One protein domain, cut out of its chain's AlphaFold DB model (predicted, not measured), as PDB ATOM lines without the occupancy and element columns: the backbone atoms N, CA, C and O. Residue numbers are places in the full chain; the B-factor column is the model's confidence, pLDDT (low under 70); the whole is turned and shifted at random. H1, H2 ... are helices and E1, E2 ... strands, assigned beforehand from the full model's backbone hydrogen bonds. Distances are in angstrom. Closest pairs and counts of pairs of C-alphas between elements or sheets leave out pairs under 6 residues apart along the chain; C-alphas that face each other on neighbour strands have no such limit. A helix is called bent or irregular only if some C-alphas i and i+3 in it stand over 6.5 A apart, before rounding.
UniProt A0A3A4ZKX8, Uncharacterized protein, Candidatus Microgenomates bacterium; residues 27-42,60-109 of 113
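Overview. This is residues 27 to 42 and 60 to 109 of the 113 residues of an uncharacterized protein of Candidatus Microgenomates bacterium (UniProt A0A3A4ZKX8). A narrow two-stranded arm, E1 beside E2, makes one end of a long, thin model, and a longer, bent hairpin, E3 and E4, makes the other end beyond it. H1 follows E4 without a break and folds back as the second limb of an open V with the hairpin, its far end sticking out at residues 91 to 96, of which 91 to 94 belong to H1; residues 27 to 36 loop past the open end of the hairpin, and residues 95 to 109 trail from H1 with no named element. Look for 66 printed residues with four named strands and one named helix, in the order E1 E2 E3 E4 H1; the strands make two separate sheets, E1 - E2 and E3 - E4, both antiparallel. The class is mixed, helices and strands. The whole is loose, with a radius of gyration of the C-alphas of 14.2 A, and the C-alphas span 46 by 23 by 20 A.

Arrangement. Begin at Tyr 27 and read on to the first strand, E1, residues 37 to 40. Past the cut look for its antiparallel neighbour E2, residues 61 to 64, with 141 degrees between their directions. C-alphas 38 and 63 face each other at 4.6 A, and across this pair N 39 and O 62 are within hydrogen-bond range at 2.9 A, as are N 62 and O 39 at 2.8 A. A tight link of three residues leads to E3, residues 68 to 75, yet E2 and E3 are apart. A tight link of two residues then turns into E4, residues 78 to 85, and these two strands form a hairpin, antiparallel at 151 degrees. Look here for N 71 and O 82, within hydrogen-bond range at 2.9 A, and for N 80 and O 73, at 2.8 A. E3 bends by 64 degrees at residue 72 and E4 bends by 50 degrees at residue 81; C-alphas 72 and 81 face each other at 4.6 A. H1, residues 86 to 94, follows E4 with no residue between them, a tight link. The closest C-alphas of E3 and H1 are those of Leu 68 and Thr 86, 6.7 A apart, and their centres are 12.3 A apart. E1 is apart from E3, E4 and H1, and E2 is apart from E4 and H1. In H1 every O i to N i+4 pair is within hydrogen-bond range.

Along the chain. Find C-alpha 37 at (266.576, 158.951, 349.769), where E1 begins; it runs to C-alpha 40. E2 goes from Asn 61 to Phe 64. From C-alpha 68 at (264.810, 171.284, 353.705) follow E3 over 18.5 A to Gln 75; E4 then returns over 21.2 A from Thr 78 to Cys 85. H1 starts at Thr 86 and ends 12.4 A away at C-alpha 94, printed at (264.354, 184.409, 340.953).

Size, cuts and confidence. The outline is only just a rod, and the two C-alphas farthest apart are those of Gly 42 and Ser 77, at 46.7 A. Look for the cut after residue 42: residues 43 to 59 are not printed, and C-alphas 42 and 60 are 8.6 A apart across it, on the link from E1 to E2. The links printed whole, E2 to E3, E3 to E4 and E4 to H1, are tight. In the B-factor column the mean pLDDT of the printed part is 77.8, and confidence is low, under 70, at residues 75 to 77 and 97 to 109.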
ATOM      1  N   TYR A  27     259.121 165.504 356.375       79.56
ATOM      2  CA  TYR A  27     260.390 165.234 355.687       79.56
ATOM      3  C   TYR A  27     260.326 165.386 354.159       79.56
ATOM      4  O   TYR A  27     261.183 164.836 353.466       79.56
ATOM      5  N   ARG A  28     259.325 166.092 353.621       86.81
ATOM      6  CA  ARG A  28     259.236 166.387 352.185       86.81
ATOM      7  C   ARG A  28     259.119 167.883 351.927       86.81
ATOM      8  O   ARG A  28     258.609 168.635 352.755       86.81
ATOM      9  N   CYS A  29     259.626 168.301 350.774       86.50
ATOM     10  CA  CYS A  29     259.449 169.657 350.278       86.50
ATOM     11  C   CYS A  29     257.983 169.898 349.902       86.50
ATOM     12  O   CYS A  29     257.389 169.071 349.222       86.50
ATOM     13  N   PHE A  30     257.431 171.053 350.267       84.81
ATOM     14  CA  PHE A  30     256.061 171.421 349.906       84.81
ATOM     15  C   PHE A  30     255.832 171.576 348.394       84.81
ATOM     16  O   PHE A  30     254.766 171.236 347.905       84.81
ATOM     17  N   ASN A  31     256.826 172.087 347.658       84.50
ATOM     18  CA  ASN A  31     256.668 172.417 346.239       84.50
ATOM     19  C   ASN A  31     257.004 171.252 345.293       84.50
ATOM     20  O   ASN A  31     256.327 171.044 344.300       84.50
ATOM     21  N   CYS A  32     258.086 170.517 345.567       84.62
ATOM     22  CA  CYS A  32     258.597 169.470 344.668       84.62
ATOM     23  C   CYS A  32     258.624 168.075 345.296       84.62
ATOM     24  O   CYS A  32     259.220 167.166 344.727       84.62
ATOM     25  N   GLU A  33     258.107 167.932 346.519       85.00
ATOM     26  CA  GLU A  33     258.035 166.669 347.267       85.00
ATOM     27  C   GLU A  33     259.373 165.962 347.529       85.00
ATOM     28  O   GLU A  33     259.399 164.869 348.099       85.00
ATOM     29  N   LYS A  34     260.504 166.612 347.209       87.88
ATOM     30  CA  LYS A  34     261.853 166.102 347.466       87.88
ATOM     31  C   LYS A  34     261.974 165.683 348.931       87.88
ATOM     32  O   LYS A  34     261.803 166.502 349.838       87.88
ATOM     33  N   GLY A  35     262.264 164.403 349.135       88.06
ATOM     34  CA  GLY A  35     262.423 163.782 350.441       88.06
ATOM     35  C   GLY A  35     263.787 163.129 350.602       88.06
ATOM     36  O   GLY A  35     264.657 163.206 349.732       88.06
ATOM     37  N   ASN A  36     263.972 162.478 351.744       89.94
ATOM     38  CA  ASN A  36     265.183 161.716 352.003       89.94
ATOM     39  C   ASN A  36     265.212 160.475 351.110       89.94
ATOM     40  O   ASN A  36     264.209 159.771 350.998       89.94
ATOM     41  N   TRP A  37     266.372 160.171 350.543       89.94
ATOM     42  CA  TRP A  37     266.576 158.951 349.769       89.94
ATOM     43  C   TRP A  37     267.697 158.118 350.389       89.94
ATOM     44  O   TRP A  37     268.554 158.625 351.120       89.94
ATOM     45  N   ARG A  38     267.666 156.807 350.159       91.81
ATOM     46  CA  ARG A  38     268.694 155.885 350.647       91.81
ATOM     47  C   ARG A  38     269.638 155.560 349.506       91.81
ATOM     48  O   ARG A  38     269.194 155.171 348.435       91.81
ATOM     49  N   GLY A  39     270.930 155.670 349.764       90.94
ATOM     50  CA  GLY A  39     271.954 155.192 348.849       90.94
ATOM     51  C   GLY A  39     273.079 154.511 349.608       90.94
ATOM     52  O   GLY A  39     273.011 154.304 350.823       90.94
ATOM     53  N   ARG A  40     274.136 154.153 348.890       88.75
ATOM     54  CA  ARG A  40     275.288 153.453 349.457       88.75
ATOM     55  C   ARG A  40     276.417 154.439 349.737       88.75
ATOM     56  O   ARG A  40     276.635 155.369 348.964       88.75
ATOM     57  N   ARG A  41     277.144 154.255 350.844       86.25
ATOM     58  CA  ARG A  41     278.385 155.015 351.072       86.25
ATOM     59  C   ARG A  41     279.448 154.477 350.122       86.25
ATOM     60  O   ARG A  41     279.730 153.280 350.146       86.25
ATOM     61  N   GLY A  42     280.019 155.356 349.302       80.25
ATOM     62  CA  GLY A  42     281.290 155.071 348.649       80.25
ATOM     63  C   GLY A  42     282.362 154.959 349.724       80.25
ATOM     64  O   GLY A  42     282.407 155.787 350.632       80.25
ATOM     65  N   SER A  60     277.959 149.651 353.701       89.19
ATOM     66  CA  SER A  60     277.123 150.493 354.569       89.19
ATOM     67  C   SER A  60     276.128 151.359 353.784       89.19
ATOM     68  O   SER A  60     276.522 152.099 352.872       89.19
ATOM     69  N   ASN A  61     274.860 151.350 354.199       91.81
ATOM     70  CA  ASN A  61     273.831 152.250 353.672       91.81
ATOM     71  C   ASN A  61     273.938 153.657 354.294       91.81
ATOM     72  O   ASN A  61     274.320 153.842 355.453       91.81
ATOM     73  N   LYS A  62     273.600 154.688 353.516       91.25
ATOM     74  CA  LYS A  62     273.491 156.084 353.956       91.25
ATOM     75  C   LYS A  62     272.129 156.629 353.594       91.25
ATOM     76  O   LYS A  62     271.657 156.488 352.469       91.25
ATOM     77  N   LEU A  63     271.523 157.295 354.565       91.75
ATOM     78  CA  LEU A  63     270.346 158.105 354.337       91.75
ATOM     79  C   LEU A  63     270.810 159.501 353.915       91.75
ATOM     80  O   LEU A  63     271.439 160.222 354.692       91.75
ATOM     81  N   PHE A  64     270.539 159.857 352.666       90.25
ATOM     82  CA  PHE A  64     270.781 161.185 352.128       90.25
ATOM     83  C   PHE A  64     269.584 162.061 352.480       90.25
ATOM     84  O   PHE A  64     268.462 161.832 352.024       90.25
ATOM     85  N   ARG A  65     269.820 163.039 353.354       89.81
ATOM     86  CA  ARG A  65     268.781 163.960 353.812       89.81
ATOM     87  C   ARG A  65     268.554 165.032 352.751       89.81
ATOM     88  O   ARG A  65     269.519 165.581 352.221       89.81
ATOM     89  N   ALA A  66     267.293 165.330 352.457       88.94
ATOM     90  CA  ALA A  66     266.956 166.472 351.620       88.94
ATOM     91  C   ALA A  66     267.298 167.777 352.355       88.94
ATOM     92  O   ALA A  66     267.065 167.894 353.561       88.94
ATOM     93  N   ASN A  67     267.826 168.760 351.623       89.69
ATOM     94  CA  ASN A  67     268.125 170.080 352.169       89.69
ATOM     95  C   ASN A  67     266.834 170.904 352.307       89.69
ATOM     96  O   ASN A  67     266.446 171.625 351.387       89.69
ATOM     97  N   LEU A  68     266.113 170.690 353.411       90.19
ATOM     98  CA  LEU A  68     264.810 171.284 353.705       90.19
ATOM     99  C   LEU A  68     264.956 172.396 354.747       90.19
ATOM    100  O   LEU A  68     265.385 172.136 355.869       90.19
ATOM    101  N   HIS A  69     264.500 173.601 354.414       88.62
ATOM    102  CA  HIS A  69     264.448 174.743 355.323       88.62
ATOM    103  C   HIS A  69     263.005 175.091 355.680       88.62
ATOM    104  O   HIS A  69     262.115 175.058 354.828       88.62
ATOM    105  N   SER A  70     262.767 175.430 356.946       84.75
ATOM    106  CA  SER A  70     261.470 175.918 357.407       84.75
ATOM    107  C   SER A  70     261.310 177.398 357.082       84.75
ATOM    108  O   SER A  70     262.134 178.206 357.504       84.75
ATOM    109  N   MET A  71     260.227 177.757 356.404       80.19
ATOM    110  CA  MET A  71     259.884 179.142 356.094       80.19
ATOM    111  C   MET A  71     258.423 179.420 356.442       80.19
ATOM    112  O   MET A  71     257.592 178.509 356.466       80.19
ATOM    113  N   ARG A  72     258.124 180.683 356.752       75.06
ATOM    114  CA  ARG A  72     256.751 181.154 356.944       75.06
ATOM    115  C   ARG A  72     256.189 181.561 355.593       75.06
ATOM    116  O   ARG A  72     256.834 182.299 354.858       75.06
ATOM    117  N   VAL A  73     255.010 181.053 355.291       74.62
ATOM    118  CA  VAL A  73     254.314 181.225 354.025       74.62
ATOM    119  C   VAL A  73     252.855 181.459 354.369       74.62
ATOM    120  O   VAL A  73     252.267 180.638 355.072       74.62
ATOM    121  N   LEU A  74     252.254 182.561 353.916       71.38
ATOM    122  CA  LEU A  74     250.793 182.592 353.946       71.38
ATOM    123  C   LEU A  74     250.269 181.577 352.943       71.38
ATOM    124  O   LEU A  74     250.788 181.444 351.849       71.38
ATOM    125  N   GLN A  75     249.262 180.836 353.347       67.56
ATOM    126  CA  GLN A  75     248.506 179.964 352.480       67.56
ATOM    127  C   GLN A  75     247.046 180.274 352.779       67.56
ATOM    128  O   GLN A  75     246.669 180.245 353.947       67.56
ATOM    129  N   ASP A  76     246.258 180.621 351.760       65.31
ATOM    130  CA  ASP A  76     244.815 180.863 351.901       65.31
ATOM    131  C   ASP A  76     244.501 181.799 353.089       65.31
ATOM    132  O   ASP A  76     243.810 181.418 354.029       65.31
ATOM    133  N   SER A  77     245.148 182.978 353.093       67.38
ATOM    134  CA  SER A  77     245.119 184.017 354.149       67.38
ATOM    135  C   SER A  77     245.575 183.606 355.560       67.38
ATOM    136  O   SER A  77     245.608 184.443 356.461       67.38
ATOM    137  N   THR A  78     246.052 182.374 355.750       73.62
ATOM    138  CA  THR A  78     246.563 181.878 357.032       73.62
ATOM    139  C   THR A  78     248.094 181.777 357.016       73.62
ATOM    140  O   THR A  78     248.662 181.130 356.132       73.62
ATOM    141  N   PRO A  79     248.819 182.373 357.980       72.75
ATOM    142  CA  PRO A  79     250.264 182.199 358.084       72.75
ATOM    143  C   PRO A  79     250.600 180.761 358.498       72.75
ATOM    144  O   PRO A  79     250.348 180.337 359.624       72.75
ATOM    145  N   SER A  80     251.215 180.009 357.589       78.62
ATOM    146  CA  SER A  80     251.631 178.622 357.794       78.62
ATOM    147  C   SER A  80     253.157 178.494 357.786       78.62
ATOM    148  O   SER A  80     253.880 179.286 357.179       78.62
ATOM    149  N   ARG A  81     253.687 177.498 358.500       79.25
ATOM    150  CA  ARG A  81     255.117 177.164 358.470       79.25
ATOM    151  C   ARG A  81     255.310 175.924 357.608       79.25
ATOM    152  O   ARG A  81     254.861 174.844 357.979       79.25
ATOM    153  N   VAL A  82     256.029 176.070 356.502       83.62
ATOM    154  CA  VAL A  82     256.254 174.999 355.520       83.62
ATOM    155  C   VAL A  82     257.738 174.680 355.387       83.62
ATOM    156  O   VAL A  82     258.593 175.525 355.658       83.62
ATOM    157  N   LYS A  83     258.063 173.454 354.966       85.56
ATOM    158  CA  LYS A  83     259.436 173.058 354.627       85.56
ATOM    159  C   LYS A  83     259.640 173.094 353.117       85.56
ATOM    160  O   LYS A  83     258.899 172.455 352.372       85.56
ATOM    161  N   LEU A  84     260.666 173.809 352.669       87.31
ATOM    162  CA  LEU A  84     261.005 173.967 351.256       87.31
ATOM    163  C   LEU A  84     262.463 173.600 350.990       87.31
ATOM    164  O   LEU A  84     263.331 173.768 351.843       87.31
ATOM    165  N   CYS A  85     262.715 173.078 349.792       89.81
ATOM    166  CA  CYS A  85     264.047 172.703 349.342       89.81
ATOM    167  C   CYS A  85     264.867 173.935 348.927       89.81
ATOM    168  O   CYS A  85     264.287 174.889 348.412       89.81
ATOM    169  N   THR A  86     266.196 173.921 349.059       88.69
ATOM    170  CA  THR A  86     267.036 175.053 348.607       88.69
ATOM    171  C   THR A  86     266.850 175.400 347.136       88.69
ATOM    172  O   THR A  86     266.728 176.573 346.809       88.69
ATOM    173  N   ASP A  87     266.734 174.406 346.253       88.75
ATOM    174  CA  ASP A  87     266.521 174.654 344.818       88.75
ATOM    175  C   ASP A  87     265.200 175.394 344.571       88.75
ATOM    176  O   ASP A  87     265.107 176.281 343.728       88.75
ATOM    177  N   CYS A  88     264.177 175.031 345.341       86.62
ATOM    178  CA  CYS A  88     262.848 175.614 345.300       86.62
ATOM    179  C   CYS A  88     262.900 177.066 345.771       86.62
ATOM    180  O   CYS A  88     262.346 177.940 345.117       86.62
ATOM    181  N   ILE A  89     263.605 177.321 346.877       86.88
ATOM    182  CA  ILE A  89     263.821 178.666 347.418       86.88
ATOM    183  C   ILE A  89     264.536 179.533 346.383       86.88
ATOM    184  O   ILE A  89     264.083 180.636 346.094       86.88
ATOM    185  N   SER A  90     265.608 179.023 345.778       86.56
ATOM    186  CA  SER A  90     266.371 179.743 344.760       86.56
ATOM    187  C   SER A  90     265.530 180.076 343.526       86.56
ATOM    188  O   SER A  90     265.600 181.201 343.043       86.56
ATOM    189  N   LYS A  91     264.708 179.142 343.028       86.94
ATOM    190  CA  LYS A  91     263.802 179.389 341.889       86.94
ATOM    191  C   LYS A  91     262.734 180.426 342.227       86.94
ATOM    192  O   LYS A  91     262.586 181.408 341.517       86.94
ATOM    193  N   LEU A  92     262.064 180.259 343.363       86.00
ATOM    194  CA  LEU A  92     261.007 181.171 343.794       86.00
ATOM    195  C   LEU A  92     261.523 182.590 344.090       86.00
ATOM    196  O   LEU A  92     260.794 183.554 343.873       86.00
ATOM    197  N   ARG A  93     262.775 182.726 344.554       83.31
ATOM    198  CA  ARG A  93     263.451 184.025 344.687       83.31
ATOM    199  C   ARG A  93     263.719 184.673 343.330       83.31
ATOM    200  O   ARG A  93     263.480 185.862 343.194       83.31
ATOM    201  N   LYS A  94     264.167 183.904 342.328       83.56
ATOM    202  CA  LYS A  94     264.354 184.409 340.953       83.56
ATOM    203  C   LYS A  94     263.041 184.879 340.332       83.56
ATOM    204  O   LYS A  94     263.016 185.910 339.676       83.56
ATOM    205  N   ASP A  95     261.958 184.155 340.593       81.44
ATOM    206  CA  ASP A  95     260.625 184.490 340.090       81.44
ATOM    207  C   ASP A  95     259.967 185.665 340.850       81.44
ATOM    208  O   ASP A  95     258.806 185.976 340.593       81.44
ATOM    209  N   ASN A  96     260.658 186.282 341.824       73.69
ATOM    210  CA  ASN A  96     260.131 187.302 342.746       73.69
ATOM    211  C   ASN A  96     258.853 186.878 343.502       73.69
ATOM    212  O   ASN A  96     258.112 187.707 344.022       73.69
ATOM    213  N   ARG A  97     258.601 185.566 343.611       69.50
ATOM    214  CA  ARG A  97     257.450 184.984 344.332       69.50
ATOM    215  C   ARG A  97     257.698 184.842 345.833       69.50
ATOM    216  O   ARG A  97     256.789 184.499 346.583       69.50
ATOM    217  N   LEU A  98     258.940 185.066 346.254       65.88
ATOM    218  CA  LEU A  98     259.375 185.135 347.642       65.88
ATOM    219  C   LEU A  98     260.076 186.478 347.859       65.88
ATOM    220  O   LEU A  98     261.240 186.606 347.468       65.88
ATOM    221  N   PRO A  99     259.427 187.463 348.495       57.50
ATOM    222  CA  PRO A  99     260.139 188.625 349.001       57.50
ATOM    223  C   PRO A  99     261.152 188.180 350.068       57.50
ATOM    224  O   PRO A  99     260.953 187.190 350.774       57.50
ATOM    225  N   SER A 100     262.260 188.905 350.194       55.19
ATOM    226  CA  SER A 100     263.344 188.637 351.156       55.19
ATOM    227  C   SER A 100     262.915 188.731 352.632       55.19
ATOM    228  O   SER A 100     263.664 188.303 353.510       55.19
ATOM    229  N   GLY A 101     261.708 189.237 352.905       51.41
ATOM    230  CA  GLY A 101     261.093 189.342 354.227       51.41
ATOM    231  C   GLY A 101     259.879 188.428 354.407       51.41
ATOM    232  O   GLY A 101     259.257 187.981 353.445       51.41
ATOM    233  N   ILE A 102     259.535 188.169 355.672       49.28
ATOM    234  CA  ILE A 102     258.366 187.389 356.113       49.28
ATOM    235  C   ILE A 102     257.108 187.985 355.471       49.28
ATOM    236  O   ILE A 102     256.588 188.983 355.953       49.28
ATOM    237  N   THR A 103     256.632 187.408 354.370       52.25
ATOM    238  CA  THR A 103     255.503 187.970 353.621       52.25
ATOM    239  C   THR A 103     254.650 186.887 352.965       52.25
ATOM    240  O   THR A 103     255.118 185.763 352.745       52.25
ATOM    241  N   PRO A 104     253.367 187.203 352.707       45.31
ATOM    242  CA  PRO A 104     252.420 186.263 352.143       45.31
ATOM    243  C   PRO A 104     252.849 185.771 350.770       45.31
ATOM    244  O   PRO A 104     252.901 186.554 349.828       45.31
ATOM    245  N   ILE A 105     253.061 184.465 350.621       48.78
ATOM    246  CA  ILE A 105     252.962 183.868 349.294       48.78
ATOM    247  C   ILE A 105     251.470 183.716 349.043       48.78
ATOM    248  O   ILE A 105     250.816 182.906 349.681       48.78
ATOM    249  N   MET A 106     250.889 184.472 348.125       44.41
ATOM    250  CA  MET A 106     249.585 184.072 347.607       44.41
ATOM    251  C   MET A 106     249.839 182.868 346.701       44.41
ATOM    252  O   MET A 106     250.220 183.012 345.539       44.41
ATOM    253  N   VAL A 107     249.751 181.659 347.260       49.09
ATOM    254  CA  VAL A 107     249.752 180.444 346.444       49.09
ATOM    255  C   VAL A 107     248.528 180.568 345.545       49.09
ATOM    256  O   VAL A 107     247.412 180.642 346.053       49.09
ATOM    257  N   ARG A 108     248.729 180.669 344.221       41.03
ATOM    258  CA  ARG A 108     247.615 180.648 343.263       41.03
ATOM    259  C   ARG A 108     246.764 179.422 343.608       41.03
ATOM    260  O   ARG A 108     247.340 178.328 343.653       41.03
ATOM    261  N   PRO A 109     245.452 179.564 343.869       47.66
ATOM    262  CA  PRO A 109     244.601 178.392 343.949       47.66
ATOM    263  C   PRO A 109     244.787 177.625 342.639       47.66
ATOM    264  O   PRO A 109     244.887 178.232 341.567       47.66
TER     265      PRO A 109